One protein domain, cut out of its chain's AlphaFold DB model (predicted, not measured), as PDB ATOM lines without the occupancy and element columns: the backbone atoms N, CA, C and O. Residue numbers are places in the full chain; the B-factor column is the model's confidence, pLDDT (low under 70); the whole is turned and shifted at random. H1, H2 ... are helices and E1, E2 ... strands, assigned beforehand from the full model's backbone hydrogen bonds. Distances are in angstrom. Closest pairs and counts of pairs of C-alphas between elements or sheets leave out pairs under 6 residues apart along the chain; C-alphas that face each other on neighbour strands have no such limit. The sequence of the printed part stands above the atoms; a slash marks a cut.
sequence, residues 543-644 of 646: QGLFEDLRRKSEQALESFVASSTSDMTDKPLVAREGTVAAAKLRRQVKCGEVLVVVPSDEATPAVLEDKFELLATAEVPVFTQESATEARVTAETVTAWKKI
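This is residues 543 to 644 of the 646 residues of an uncharacterized protein of Phytophthora parasitica (strain INRA-310) (UniProt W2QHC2). What shape is it? Helix H1 lies along one face of a twisted sheet lengthened by hairpin E3 and E4; H2 covers E1 on the opposite face. What builds it? The 102 printed residues, mixed in class, hold H1 E1 H2 E2 E3 E4; the mixed sheet runs E1 E2 E4 E3. How large? It is compact, radius of gyration of the C-alphas 14.1 A, spanning 44 by 27 by 20 A.

Where is H1? H1, residues 543 to 564, is on the sheet over E3, residues 612 to 625; their closest C-alphas, Ser 553 and Pro 621, are 5.2 A apart. What pairs? E1, residues 573 to 575, is parallel to E2, residues 594 to 597, with N 575 and O 596 2.8 A apart. E4, residues 631 to 643, is antiparallel to E2, N 595 to O 641 2.8 A, and E3, N 622 to O 634 2.8 A.

Where does H1 begin? C-alpha 543 is at (-36.062, -18.509, 31.934). Where is H2? It holds residues 578 to 585.

Any cut? The printed part has no cut. Which link is long? E2 to E3.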
ATOM      1  N   GLN A 543     -34.874 -18.548  31.095       71.56
ATOM      2  CA  GLN A 543     -36.062 -18.509  31.934       71.56
ATOM      3  C   GLN A 543     -35.821 -17.915  33.336       71.56
ATOM      4  O   GLN A 543     -36.557 -17.013  33.720       71.56
ATOM      5  N   GLY A 544     -34.787 -18.342  34.072       72.69
ATOM      6  CA  GLY A 544     -34.492 -17.790  35.404       72.69
ATOM      7  C   GLY A 544     -34.069 -16.317  35.359       72.69
ATOM      8  O   GLY A 544     -34.480 -15.517  36.196       72.69
ATOM      9  N   LEU A 545     -33.309 -15.928  34.330       70.81
ATOM     10  CA  LEU A 545     -32.954 -14.525  34.096       70.81
ATOM     11  C   LEU A 545     -34.186 -13.681  33.722       70.81
ATOM     12  O   LEU A 545     -34.331 -12.556  34.190       70.81
ATOM     13  N   PHE A 546     -35.081 -14.216  32.891       85.88
ATOM     14  CA  PHE A 546     -36.313 -13.538  32.483       85.88
ATOM     15  C   PHE A 546     -37.289 -13.379  33.646       85.88
ATOM     16  O   PHE A 546     -37.933 -12.338  33.751       85.88
ATOM     17  N   GLU A 547     -37.372 -14.366  34.538       82.31
ATOM     18  CA  GLU A 547     -38.157 -14.277  35.770       82.31
ATOM     19  C   GLU A 547     -37.604 -13.192  36.709       82.31
ATOM     20  O   GLU A 547     -38.378 -12.368  37.196       82.31
ATOM     21  N   ASP A 548     -36.279 -13.101  36.887       78.12
ATOM     22  CA  ASP A 548     -35.658 -12.046  37.703       78.12
ATOM     23  C   ASP A 548     -35.846 -10.639  37.105       78.12
ATOM     24  O   ASP A 548     -36.235  -9.705  37.812       78.12
ATOM     25  N   LEU A 549     -35.629 -10.472  35.795       80.06
ATOM     26  CA  LEU A 549     -35.826  -9.190  35.105       80.06
ATOM     27  C   LEU A 549     -37.293  -8.748  35.117       80.06
ATOM     28  O   LEU A 549     -37.579  -7.566  35.335       80.06
ATOM     29  N   ARG A 550     -38.229  -9.689  34.936       87.38
ATOM     30  CA  ARG A 550     -39.666  -9.432  35.069       87.38
ATOM     31  C   ARG A 550     -40.005  -8.978  36.484       87.38
ATOM     32  O   ARG A 550     -40.633  -7.937  36.638       87.38
ATOM     33  N   ARG A 551     -39.523  -9.698  37.502       89.75
ATOM     34  CA  ARG A 551     -39.746  -9.372  38.917       89.75
ATOM     35  C   ARG A 551     -39.225  -7.978  39.270       89.75
ATOM     36  O   ARG A 551     -39.930  -7.211  39.912       89.75
ATOM     37  N   LYS A 552     -38.014  -7.621  38.834       84.56
ATOM     38  CA  LYS A 552     -37.433  -6.284  39.064       84.56
ATOM     39  C   LYS A 552     -38.228  -5.176  38.368       84.56
ATOM     40  O   LYS A 552     -38.456  -4.127  38.964       84.56
ATOM     41  N   SER A 553     -38.688  -5.426  37.142       86.62
ATOM     42  CA  SER A 553     -39.541  -4.489  36.394       86.62
ATOM     43  C   SER A 553     -40.894  -4.279  37.086       86.62
ATOM     44  O   SER A 553     -41.373  -3.154  37.217       86.62
ATOM     45  N   GLU A 554     -41.494  -5.355  37.602       88.88
ATOM     46  CA  GLU A 554     -42.730  -5.293  38.387       88.88
ATOM     47  C   GLU A 554     -42.539  -4.536  39.703       88.88
ATOM     48  O   GLU A 554     -43.347  -3.663  40.007       88.88
ATOM     49  N   GLN A 555     -41.444  -4.778  40.429       88.25
ATOM     50  CA  GLN A 555     -41.129  -4.071  41.676       88.25
ATOM     51  C   GLN A 555     -40.935  -2.561  41.475       88.25
ATOM     52  O   GLN A 555     -41.368  -1.767  42.312       88.25
ATOM     53  N   ALA A 556     -40.313  -2.147  40.367       85.19
ATOM     54  CA  ALA A 556     -40.147  -0.732  40.037       85.19
ATOM     55  C   ALA A 556     -41.500  -0.051  39.772       85.19
ATOM     56  O   ALA A 556     -41.772   1.027  40.307       85.19
ATOM     57  N   LEU A 557     -42.383  -0.711  39.016       87.75
ATOM     58  CA  LEU A 557     -43.739  -0.219  38.787       87.75
ATOM     59  C   LEU A 557     -44.566  -0.198  40.081       87.75
ATOM     60  O   LEU A 557     -45.263   0.778  40.335       87.75
ATOM     61  N   GLU A 558     -44.481  -1.232  40.918       89.00
ATOM     62  CA  GLU A 558     -45.160  -1.274  42.221       89.00
ATOM     63  C   GLU A 558     -44.693  -0.148  43.147       89.00
ATOM     64  O   GLU A 558     -45.516   0.475  43.815       89.00
ATOM     65  N   SER A 559     -43.394   0.161  43.140       87.88
ATOM     66  CA  SER A 559     -42.825   1.269  43.912       87.88
ATOM     67  C   SER A 559     -43.354   2.624  43.435       87.88
ATOM     68  O   SER A 559     -43.736   3.452  44.261       87.88
ATOM     69  N   PHE A 560     -43.448   2.834  42.116       89.44
ATOM     70  CA  PHE A 560     -44.063   4.033  41.538       89.44
ATOM     71  C   PHE A 560     -45.556   4.145  41.875       89.44
ATOM     72  O   PHE A 560     -46.050   5.221  42.214       89.44
ATOM     73  N   VAL A 561     -46.289   3.031  41.805       87.69
ATOM     74  CA  VAL A 561     -47.705   2.978  42.182       87.69
ATOM     75  C   VAL A 561     -47.863   3.358  43.656       87.69
ATOM     76  O   VAL A 561     -48.669   4.228  43.972       87.69
ATOM     77  N   ALA A 562     -47.064   2.764  44.545       85.94
ATOM     78  CA  ALA A 562     -47.119   3.020  45.980       85.94
ATOM     79  C   ALA A 562     -46.792   4.478  46.333       85.94
ATOM     80  O   ALA A 562     -47.485   5.069  47.162       85.94
ATOM     81  N   SER A 563     -45.783   5.077  45.690       85.31
ATOM     82  CA  SER A 563     -45.429   6.483  45.918       85.31
ATOM     83  C   SER A 563     -46.487   7.449  45.383       85.31
ATOM     84  O   SER A 563     -46.746   8.476  46.002       85.31
ATOM     85  N   SER A 564     -47.148   7.104  44.276       83.38
ATOM     86  CA  SER A 564     -48.166   7.953  43.643       83.38
ATOM     87  C   SER A 564     -49.546   7.855  44.304       83.38
ATOM     88  O   SER A 564     -50.432   8.655  43.999       83.38
ATOM     89  N   THR A 565     -49.761   6.872  45.185       82.44
ATOM     90  CA  THR A 565     -51.053   6.634  45.851       82.44
ATOM     91  C   THR A 565     -50.963   6.540  47.373       82.44
ATOM     92  O   THR A 565     -51.865   5.970  47.986       82.44
ATOM     93  N   SER A 566     -49.912   7.087  47.995       75.06
ATOM     94  CA  SER A 566     -49.682   7.008  49.451       75.06
ATOM     95  C   SER A 566     -50.857   7.509  50.296       75.06
ATOM     96  O   SER A 566     -51.089   7.011  51.395       75.06
ATOM     97  N   ASP A 567     -51.624   8.456  49.756       72.12
ATOM     98  CA  ASP A 567     -52.705   9.148  50.462       72.12
ATOM     99  C   ASP A 567     -54.099   8.593  50.108       72.12
ATOM    100  O   ASP A 567     -55.120   9.179  50.476       72.12
ATOM    101  N   MET A 568     -54.168   7.476  49.369       74.12
ATOM    102  CA  MET A 568     -55.419   6.881  48.885       74.12
ATOM    103  C   MET A 568     -55.767   5.590  49.636       74.12
ATOM    104  O   MET A 568     -54.910   4.758  49.921       74.12
ATOM    105  N   THR A 569     -57.055   5.396  49.929       65.31
ATOM    106  CA  THR A 569     -57.566   4.199  50.623       65.31
ATOM    107  C   THR A 569     -57.850   3.020  49.692       65.31
ATOM    108  O   THR A 569     -57.834   1.874  50.140       65.31
ATOM    109  N   ASP A 570     -58.110   3.286  48.411       75.31
ATOM    110  CA  ASP A 570     -58.457   2.272  47.414       75.31
ATOM    111  C   ASP A 570     -57.258   1.925  46.525       75.31
ATOM    112  O   ASP A 570     -56.441   2.784  46.184       75.31
ATOM    113  N   LYS A 571     -57.152   0.649  46.130       78.69
ATOM    114  CA  LYS A 571     -56.064   0.190  45.257       78.69
ATOM    115  C   LYS A 571     -56.198   0.805  43.857       78.69
ATOM    116  O   LYS A 571     -57.268   0.677  43.258       78.69
ATOM    117  N   PRO A 572     -55.124   1.388  43.299       83.75
ATOM    118  CA  PRO A 572     -55.151   1.928  41.947       83.75
ATOM    119  C   PRO A 572     -55.333   0.826  40.903       83.75
ATOM    120  O   PRO A 572     -54.851  -0.300  41.054       83.75
ATOM    121  N   LEU A 573     -56.007   1.171  39.807       88.06
ATOM    122  CA  LEU A 573     -56.102   0.311  38.628       88.06
ATOM    123  C   LEU A 573     -54.890   0.561  37.725       88.06
ATOM    124  O   LEU A 573     -54.528   1.711  37.498       88.06
ATOM    125  N   VAL A 574     -54.279  -0.500  37.189       89.69
ATOM    126  CA  VAL A 574     -53.099  -0.400  36.313       89.69
ATOM    127  C   VAL A 574     -53.458  -0.830  34.888       89.69
ATOM    128  O   VAL A 574     -53.866  -1.970  34.662       89.69
ATOM    129  N   ALA A 575     -53.289   0.071  33.922       87.06
ATOM    130  CA  ALA A 575     -53.453  -0.183  32.492       87.06
ATOM    131  C   ALA A 575     -52.075  -0.384  31.838       87.06
ATOM    132  O   ALA A 575     -51.268   0.538  31.847       87.06
ATOM    133  N   ARG A 576     -51.803  -1.571  31.275       81.62
ATOM    134  CA  ARG A 576     -50.478  -1.934  30.717       81.62
ATOM    135  C   ARG A 576     -50.365  -1.899  29.183       81.62
ATOM    136  O   ARG A 576     -49.312  -2.217  28.654       81.62
ATOM    137  N   GLU A 577     -51.434  -1.533  28.474       71.75
ATOM    138  CA  GLU A 577     -51.499  -1.544  26.997       71.75
ATOM    139  C   GLU A 577     -52.006  -0.195  26.444       71.75
ATOM    140  O   GLU A 577     -52.947  -0.148  25.642       71.75
ATOM    141  N   GLY A 578     -51.453   0.915  26.954       73.38
ATOM    142  CA  GLY A 578     -51.707   2.266  26.438       73.38
ATOM    143  C   GLY A 578     -53.185   2.650  26.296       73.38
ATOM    144  O   GLY A 578     -54.023   2.338  27.155       73.38
ATOM    145  N   THR A 579     -53.512   3.332  25.193       79.31
ATOM    146  CA  THR A 579     -54.820   3.961  24.939       79.31
ATOM    147  C   THR A 579     -56.004   2.992  25.067       79.31
ATOM    148  O   THR A 579     -57.054   3.354  25.612       79.31
ATOM    149  N   VAL A 580     -55.863   1.737  24.624       80.31
ATOM    150  CA  VAL A 580     -56.966   0.755  24.623       80.31
ATOM    151  C   VAL A 580     -57.310   0.300  26.043       80.31
ATOM    152  O   VAL A 580     -58.483   0.321  26.442       80.31
ATOM    153  N   ALA A 581     -56.300  -0.080  26.830       83.06
ATOM    154  CA  ALA A 581     -56.499  -0.494  28.215       83.06
ATOM    155  C   ALA A 581     -56.975   0.678  29.084       83.06
ATOM    156  O   ALA A 581     -57.921   0.517  29.864       83.06
ATOM    157  N   ALA A 582     -56.398   1.869  28.889       83.75
ATOM    158  CA  ALA A 582     -56.815   3.089  29.573       83.75
ATOM    159  C   ALA A 582     -58.288   3.424  29.279       83.75
ATOM    160  O   ALA A 582     -59.068   3.668  30.201       83.75
ATOM    161  N   ALA A 583     -58.728   3.337  28.018       83.94
ATOM    162  CA  ALA A 583     -60.116   3.601  27.633       83.94
ATOM    163  C   ALA A 583     -61.126   2.610  28.245       83.94
ATOM    164  O   ALA A 583     -62.265   2.995  28.543       83.94
ATOM    165  N   LYS A 584     -60.730   1.344  28.436       85.06
ATOM    166  CA  LYS A 584     -61.558   0.312  29.078       85.06
ATOM    167  C   LYS A 584     -61.648   0.522  30.589       85.06
ATOM    168  O   LYS A 584     -62.748   0.463  31.142       85.06
ATOM    169  N   LEU A 585     -60.514   0.772  31.245       86.81
ATOM    170  CA  LEU A 585     -60.434   0.897  32.701       86.81
ATOM    171  C   LEU A 585     -60.940   2.249  33.210       86.81
ATOM    172  O   LEU A 585     -61.579   2.273  34.256       86.81
ATOM    173  N   ARG A 586     -60.811   3.351  32.453       83.06
ATOM    174  CA  ARG A 586     -61.318   4.675  32.880       83.06
ATOM    175  C   ARG A 586     -62.820   4.705  33.191       83.06
ATOM    176  O   ARG A 586     -63.278   5.564  33.937       83.06
ATOM    177  N   ARG A 587     -63.605   3.782  32.613       82.00
ATOM    178  CA  ARG A 587     -65.049   3.634  32.894       82.00
ATOM    179  C   ARG A 587     -65.333   2.943  34.232       82.00
ATOM    180  O   ARG A 587     -66.461   3.010  34.702       82.00
ATOM    181  N   GLN A 588     -64.341   2.257  34.793       84.31
ATOM    182  CA  GLN A 588     -64.430   1.505  36.047       84.31
ATOM    183  C   GLN A 588     -63.897   2.311  37.236       84.31
ATOM    184  O   GLN A 588     -64.344   2.084  38.354       84.31
ATOM    185  N   VAL A 589     -62.995   3.264  36.977       85.56
ATOM    186  CA  VAL A 589     -62.443   4.181  37.982       85.56
ATOM    187  C   VAL A 589     -63.546   5.125  38.471       85.56
ATOM    188  O   VAL A 589     -64.213   5.788  37.663       85.56
ATOM    189  N   LYS A 590     -63.747   5.193  39.787       85.81
ATOM    190  CA  LYS A 590     -64.688   6.123  40.433       85.81
ATOM    191  C   LYS A 590     -64.041   7.485  40.667       85.81
ATOM    192  O   LYS A 590     -62.820   7.604  40.688       85.81
ATOM    193  N   CYS A 591     -64.851   8.531  40.832       85.94
ATOM    194  CA  CYS A 591     -64.334   9.839  41.232       85.94
ATOM    195  C   CYS A 591     -63.506   9.716  42.528       85.94
ATOM    196  O   CYS A 591     -63.973   9.134  43.506       85.94
ATOM    197  N   GLY A 592     -62.278  10.235  42.517       81.50
ATOM    198  CA  GLY A 592     -61.310  10.146  43.612       81.50
ATOM    199  C   GLY A 592     -60.278   9.019  43.490       81.50
ATOM    200  O   GLY A 592     -59.223   9.133  44.109       81.50
ATOM    201  N   GLU A 593     -60.525   7.985  42.679       88.50
ATOM    202  CA  GLU A 593     -59.599   6.860  42.481       88.50
ATOM    203  C   GLU A 593     -58.499   7.183  41.448       88.50
ATOM    204  O   GLU A 593     -58.657   8.055  40.583       88.50
ATOM    205  N   VAL A 594     -57.378   6.454  41.534       88.31
ATOM    206  CA  VAL A 594     -56.210   6.613  40.656       88.31
ATOM    207  C   VAL A 594     -56.137   5.485  39.623       88.31
ATOM    208  O   VAL A 594     -56.246   4.300  39.944       88.31
ATOM    209  N   LEU A 595     -55.915   5.870  38.370       88.25
ATOM    210  CA  LEU A 595     -55.570   5.005  37.252       88.25
ATOM    211  C   LEU A 595     -54.095   5.227  36.908       88.25
ATOM    212  O   LEU A 595     -53.708   6.323  36.510       88.25
ATOM    213  N   VAL A 596     -53.280   4.190  37.041       87.94
ATOM    214  CA  VAL A 596     -51.890   4.196  36.581       87.94
ATOM    215  C   VAL A 596     -51.851   3.625  35.176       87.94
ATOM    216  O   VAL A 596     -52.389   2.547  34.923       87.94
ATOM    217  N   VAL A 597     -51.223   4.343  34.254       84.94
ATOM    218  CA  VAL A 597     -51.087   3.913  32.868       84.94
ATOM    219  C   VAL A 597     -49.620   3.757  32.524       84.94
ATOM    220  O   VAL A 597     -48.836   4.693  32.661       84.94
ATOM    221  N   VAL A 598     -49.283   2.560  32.054       84.12
ATOM    222  CA  VAL A 598     -48.036   2.259  31.360       84.12
ATOM    223  C   VAL A 598     -48.338   2.435  29.869       84.12
ATOM    224  O   VAL A 598     -49.055   1.603  29.296       84.12
ATOM    225  N   PRO A 599     -47.949   3.569  29.264       67.25
ATOM    226  CA  PRO A 599     -48.297   3.859  27.889       67.25
ATOM    227  C   PRO A 599     -47.516   2.955  26.943       67.25
ATOM    228  O   PRO A 599     -46.385   2.570  27.201       67.25
ATOM    229  N   SER A 600     -48.155   2.643  25.824       63.97
ATOM    230  CA  SER A 600     -47.520   2.077  24.633       63.97
ATOM    231  C   SER A 600     -47.641   3.029  23.435       63.97
ATOM    232  O   SER A 600     -47.272   2.669  22.321       63.97
ATOM    233  N   ASP A 601     -48.245   4.210  23.644       73.12
ATOM    234  CA  ASP A 601     -48.524   5.221  22.624       73.12
ATOM    235  C   ASP A 601     -48.689   6.631  23.231       73.12
ATOM    236  O   ASP A 601     -49.168   6.797  24.357       73.12
ATOM    237  N   GLU A 602     -48.337   7.657  22.449       73.31
ATOM    238  CA  GLU A 602     -48.420   9.080  22.825       73.31
ATOM    239  C   GLU A 602     -49.864   9.616  22.921       73.31
ATOM    240  O   GLU A 602     -50.083  10.714  23.426       73.31
ATOM    241  N   ALA A 603     -50.872   8.864  22.459       74.94
ATOM    242  CA  ALA A 603     -52.279   9.285  22.467       74.94
ATOM    243  C   ALA A 603     -52.981   9.031  23.816       74.94
ATOM    244  O   ALA A 603     -54.121   9.454  24.021       74.94
ATOM    245  N   THR A 604     -52.299   8.362  24.747       74.12
ATOM    246  CA  THR A 604     -52.831   7.963  26.053       74.12
ATOM    247  C   THR A 604     -53.326   9.142  26.917       74.12
ATOM    248  O   THR A 604     -54.425   9.024  27.469       74.12
ATOM    249  N   PRO A 605     -52.619  10.290  27.024       71.62
ATOM    250  CA  PRO A 605     -53.105  11.450  27.783       71.62
ATOM    251  C   PRO A 605     -54.457  11.977  27.279       71.62
ATOM    252  O   PRO A 605     -55.365  12.212  28.079       71.62
ATOM    253  N   ALA A 606     -54.661  12.011  25.958       77.81
ATOM    254  CA  ALA A 606     -55.905  12.479  25.339       77.81
ATOM    255  C   ALA A 606     -57.132  11.621  25.715       77.81
ATOM    256  O   ALA A 606     -58.277  12.067  25.637       77.81
ATOM    257  N   VAL A 607     -56.924  10.376  26.158       79.62
ATOM    258  CA  VAL A 607     -57.997   9.497  26.650       79.62
ATOM    259  C   VAL A 607     -58.452   9.887  28.065       79.62
ATOM    260  O   VAL A 607     -59.537   9.479  28.491       79.62
ATOM    261  N   LEU A 608     -57.665  10.662  28.810       80.88
ATOM    262  CA  LEU A 608     -57.886  10.935  30.234       80.88
ATOM    263  C   LEU A 608     -58.170  12.417  30.545       80.88
ATOM    264  O   LEU A 608     -58.921  12.687  31.485       80.88
ATOM    265  N   GLU A 609     -57.670  13.347  29.728       76.19
ATOM    266  CA  GLU A 609     -57.666  14.809  29.955       76.19
ATOM    267  C   GLU A 609     -58.991  15.440  30.442       76.19
ATOM    268  O   GLU A 609     -58.972  16.309  31.310       76.19
ATOM    269  N   ASP A 610     -60.160  15.001  29.960       79.56
ATOM    270  CA  ASP A 610     -61.440  15.663  30.289       79.56
ATOM    271  C   ASP A 610     -61.975  15.378  31.708       79.56
ATOM    272  O   ASP A 610     -62.843  16.100  32.219       79.56
ATOM    273  N   LYS A 611     -61.534  14.279  32.336       84.94
ATOM    274  CA  LYS A 611     -62.096  13.780  33.611       84.94
ATOM    275  C   LYS A 611     -61.050  13.366  34.641       84.94
ATOM    276  O   LYS A 611     -61.427  12.972  35.749       84.94
ATOM    277  N   PHE A 612     -59.773  13.441  34.291       90.38
ATOM    278  CA  PHE A 612     -58.665  13.017  35.133       90.38
ATOM    279  C   PHE A 612     -57.614  14.121  35.257       90.38
ATOM    280  O   PHE A 612     -57.413  14.911  34.341       90.38
ATOM    281  N   GLU A 613     -56.939  14.144  36.399       90.06
ATOM    282  CA  GLU A 613     -55.810  15.015  36.717       90.06
ATOM    283  C   GLU A 613     -54.529  14.174  36.808       90.06
ATOM    284  O   GLU A 613     -54.538  13.114  37.438       90.06
ATOM    285  N   LEU A 614     -53.438  14.621  36.180       89.94
ATOM    286  CA  LEU A 614     -52.134  13.956  36.264       89.94
ATOM    287  C   LEU A 614     -51.513  14.191  37.649       89.94
ATOM    288  O   LEU A 614     -51.361  15.334  38.068       89.94
ATOM    289  N   LEU A 615     -51.125  13.116  38.335       88.81
ATOM    290  CA  LEU A 615     -50.491  13.160  39.656       88.81
ATOM    291  C   LEU A 615     -48.967  13.052  39.589       88.81
ATOM    292  O   LEU A 615     -48.267  13.779  40.287       88.81
ATOM    293  N   ALA A 616     -48.455  12.113  38.793       88.94
ATOM    294  CA  ALA A 616     -47.034  11.799  38.741       88.94
ATOM    295  C   ALA A 616     -46.656  11.156  37.406       88.94
ATOM    296  O   ALA A 616     -47.473  10.471  36.783       88.94
ATOM    297  N   THR A 617     -45.392  11.338  37.028       89.75
ATOM    298  CA  THR A 617     -44.761  10.729  35.856       89.75
ATOM    299  C   THR A 617     -43.398  10.179  36.260       89.75
ATOM    300  O   THR A 617     -42.666  10.857  36.980       89.75
ATOM    301  N   ALA A 618     -43.043   8.980  35.800       88.56
ATOM    302  CA  ALA A 618     -41.711   8.412  35.988       88.56
ATOM    303  C   ALA A 618     -41.337   7.475  34.837       88.56
ATOM    304  O   ALA A 618     -42.203   6.833  34.252       88.56
ATOM    305  N   GLU A 619     -40.043   7.344  34.568       90.56
ATOM    306  CA  GLU A 619     -39.519   6.263  33.733       90.56
ATOM    307  C   GLU A 619     -39.405   4.992  34.574       90.56
ATOM    308  O   GLU A 619     -38.739   4.996  35.613       90.56
ATOM    309  N   VAL A 620     -40.034   3.897  34.143       87.50
ATOM    310  CA  VAL A 620     -39.857   2.586  34.786       87.50
ATOM    311  C   VAL A 620     -39.442   1.529  33.762       87.50
ATOM    312  O   VAL A 620     -39.881   1.578  32.611       87.50
ATOM    313  N   PRO A 621     -38.615   0.546  34.157       88.12
ATOM    314  CA  PRO A 621     -38.283  -0.573  33.290       88.12
ATOM    315  C   PRO A 621     -39.512  -1.456  33.044       88.12
ATOM    316  O   PRO A 621     -40.183  -1.888  33.983       88.12
ATOM    317  N   VAL A 622     -39.779  -1.774  31.778       85.75
ATOM    318  CA  VAL A 622     -40.828  -2.698  31.341       85.75
ATOM    319  C   VAL A 622     -40.194  -3.883  30.631       85.75
ATOM    320  O   VAL A 622     -39.563  -3.762  29.582       85.75
ATOM    321  N   PHE A 623     -40.385  -5.064  31.211       89.25
ATOM    322  CA  PHE A 623     -39.927  -6.321  30.639       89.25
ATOM    323  C   PHE A 623     -40.923  -6.848  29.598       89.25
ATOM    324  O   PHE A 623     -42.091  -7.086  29.912       89.25
ATOM    325  N   THR A 624     -40.446  -7.101  28.379       86.00
ATOM    326  CA  THR A 624     -41.199  -7.767  27.307       86.00
ATOM    327  C   THR A 624     -40.460  -9.027  26.874       86.00
ATOM    328  O   THR A 624     -39.308  -8.959  26.450       86.00
ATOM    329  N   GLN A 625     -41.124 -10.180  26.953       85.62
ATOM    330  CA  GLN A 625     -40.580 -11.436  26.439       85.62
ATOM    331  C   GLN A 625     -41.004 -11.628  24.982       85.62
ATOM    332  O   GLN A 625     -42.194 -11.746  24.699       85.62
ATOM    333  N   GLU A 626     -40.032 -11.668  24.070       84.75
ATOM    334  CA  GLU A 626     -40.274 -11.807  22.628       84.75
ATOM    335  C   GLU A 626     -40.268 -13.282  22.199       84.75
ATOM    336  O   GLU A 626     -41.025 -13.683  21.314       84.75
ATOM    337  N   SER A 627     -39.469 -14.125  22.867       84.81
ATOM    338  CA  SER A 627     -39.433 -15.571  22.636       84.81
ATOM    339  C   SER A 627     -38.977 -16.354  23.879       84.81
ATOM    340  O   SER A 627     -38.822 -15.811  24.974       84.81
ATOM    341  N   ALA A 628     -38.761 -17.667  23.744       72.81
ATOM    342  CA  ALA A 628     -38.230 -18.499  24.828       72.81
ATOM    343  C   ALA A 628     -36.783 -18.133  25.227       72.81
ATOM    344  O   ALA A 628     -36.355 -18.473  26.329       72.81
ATOM    345  N   THR A 629     -36.040 -17.445  24.353       73.88
ATOM    346  CA  THR A 629     -34.621 -17.097  24.549       73.88
ATOM    347  C   THR A 629     -34.315 -15.615  24.350       73.88
ATOM    348  O   THR A 629     -33.185 -15.206  24.592       73.88
ATOM    349  N   GLU A 630     -35.295 -14.802  23.949       72.12
ATOM    350  CA  GLU A 630     -35.136 -13.359  23.736       72.12
ATOM    351  C   GLU A 630     -36.162 -12.569  24.551       72.12
ATOM    352  O   GLU A 630     -37.359 -12.879  24.578       72.12
ATOM    353  N   ALA A 631     -35.677 -11.528  25.220       84.56
ATOM    354  CA  ALA A 631     -36.484 -10.562  25.938       84.56
ATOM    355  C   ALA A 631     -35.786  -9.201  25.921       84.56
ATOM    356  O   ALA A 631     -34.562  -9.121  25.807       84.56
ATOM    357  N   ARG A 632     -36.569  -8.139  26.083       85.38
ATOM    358  CA  ARG A 632     -36.084  -6.763  26.180       85.38
ATOM    359  C   ARG A 632     -36.614  -6.097  27.442       85.38
ATOM    360  O   ARG A 632     -37.714  -6.410  27.898       85.38
ATOM    361  N   VAL A 633     -35.839  -5.159  27.973       86.12
ATOM    362  CA  VAL A 633     -36.281  -4.217  29.003       86.12
ATOM    363  C   VAL A 633     -36.203  -2.826  28.393       86.12
ATOM    364  O   VAL A 633     -35.118  -2.395  28.006       86.12
ATOM    365  N   THR A 634     -37.342  -2.154  28.259       84.81
ATOM    366  CA  THR A 634     -37.425  -0.768  27.780       84.81
ATOM    367  C   THR A 634     -37.742   0.155  28.948       84.81
ATOM    368  O   THR A 634     -38.410  -0.257  29.894       84.81
ATOM    369  N   ALA A 635     -37.223   1.381  28.928       85.88
ATOM    370  CA  ALA A 635     -37.711   2.428  29.819       85.88
ATOM    371  C   ALA A 635     -39.000   2.985  29.207       85.88
ATOM    372  O   ALA A 635     -38.986   3.392  28.046       85.88
ATOM    373  N   GLU A 636     -40.102   2.914  29.949       86.06
ATOM    374  CA  GLU A 636     -41.397   3.446  29.523       86.06
ATOM    375  C   GLU A 636     -41.860   4.522  30.512       86.06
ATOM    376  O   GLU A 636     -41.790   4.339  31.735       86.06
ATOM    377  N   THR A 637     -42.397   5.621  29.981       87.25
ATOM    378  CA  THR A 637     -42.913   6.747  30.766       87.25
ATOM    379  C   THR A 637     -44.253   6.407  31.417       87.25
ATOM    380  O   THR A 637     -45.306   6.574  30.817       87.25
ATOM    381  N   VAL A 638     -44.281   5.975  32.671       89.12
ATOM    382  CA  VAL A 638     -45.529   5.665  33.384       89.12
ATOM    383  C   VAL A 638     -46.136   6.919  33.994       89.12
ATOM    384  O   VAL A 638     -45.437   7.763  34.550       89.12
ATOM    385  N   THR A 639     -47.463   7.030  33.912       89.62
ATOM    386  CA  THR A 639     -48.223   8.178  34.423       89.62
ATOM    387  C   THR A 639     -49.337   7.736  35.371       89.62
ATOM    388  O   THR A 639     -50.039   6.755  35.117       89.62
ATOM    389  N   ALA A 640     -49.519   8.454  36.477       90.56
ATOM    390  CA  ALA A 640     -50.595   8.230  37.441       90.56
ATOM    391  C   ALA A 640     -51.649   9.336  37.327       90.56
ATOM    392  O   ALA A 640     -51.310  10.514  37.383       90.56
ATOM    393  N   TRP A 641     -52.926   8.969  37.200       90.69
ATOM    394  CA  TRP A 641     -54.024   9.901  36.936       90.69
ATOM    395  C   TRP A 641     -55.164   9.730  37.934       90.69
ATOM    396  O   TRP A 641     -55.698   8.632  38.080       90.69
ATOM    397  N   LYS A 642     -55.607  10.808  38.578       90.44
ATOM    398  CA  LYS A 642     -56.737  10.799  39.513       90.44
ATOM    399  C   LYS A 642     -58.019  11.232  38.823       90.44
ATOM    400  O   LYS A 642     -58.062  12.298  38.218       90.44
ATOM    401  N   LYS A 643     -59.096  10.454  38.938       89.19
ATOM    402  CA  LYS A 643     -60.397  10.858  38.390       89.19
ATOM    403  C   LYS A 643     -61.005  11.973  39.243       89.19
ATOM    404  O   LYS A 643     -61.192  11.793  40.443       89.19
ATOM    405  N   ILE A 644     -61.360  13.098  38.628       89.56
ATOM    406  CA  ILE A 644     -61.901  14.283  39.322       89.56
ATOM    407  C   ILE A 644     -63.386  14.544  39.028       89.56
ATOM    408  O   ILE A 644     -64.014  15.366  39.694       89.56
TER     409      ILE A 644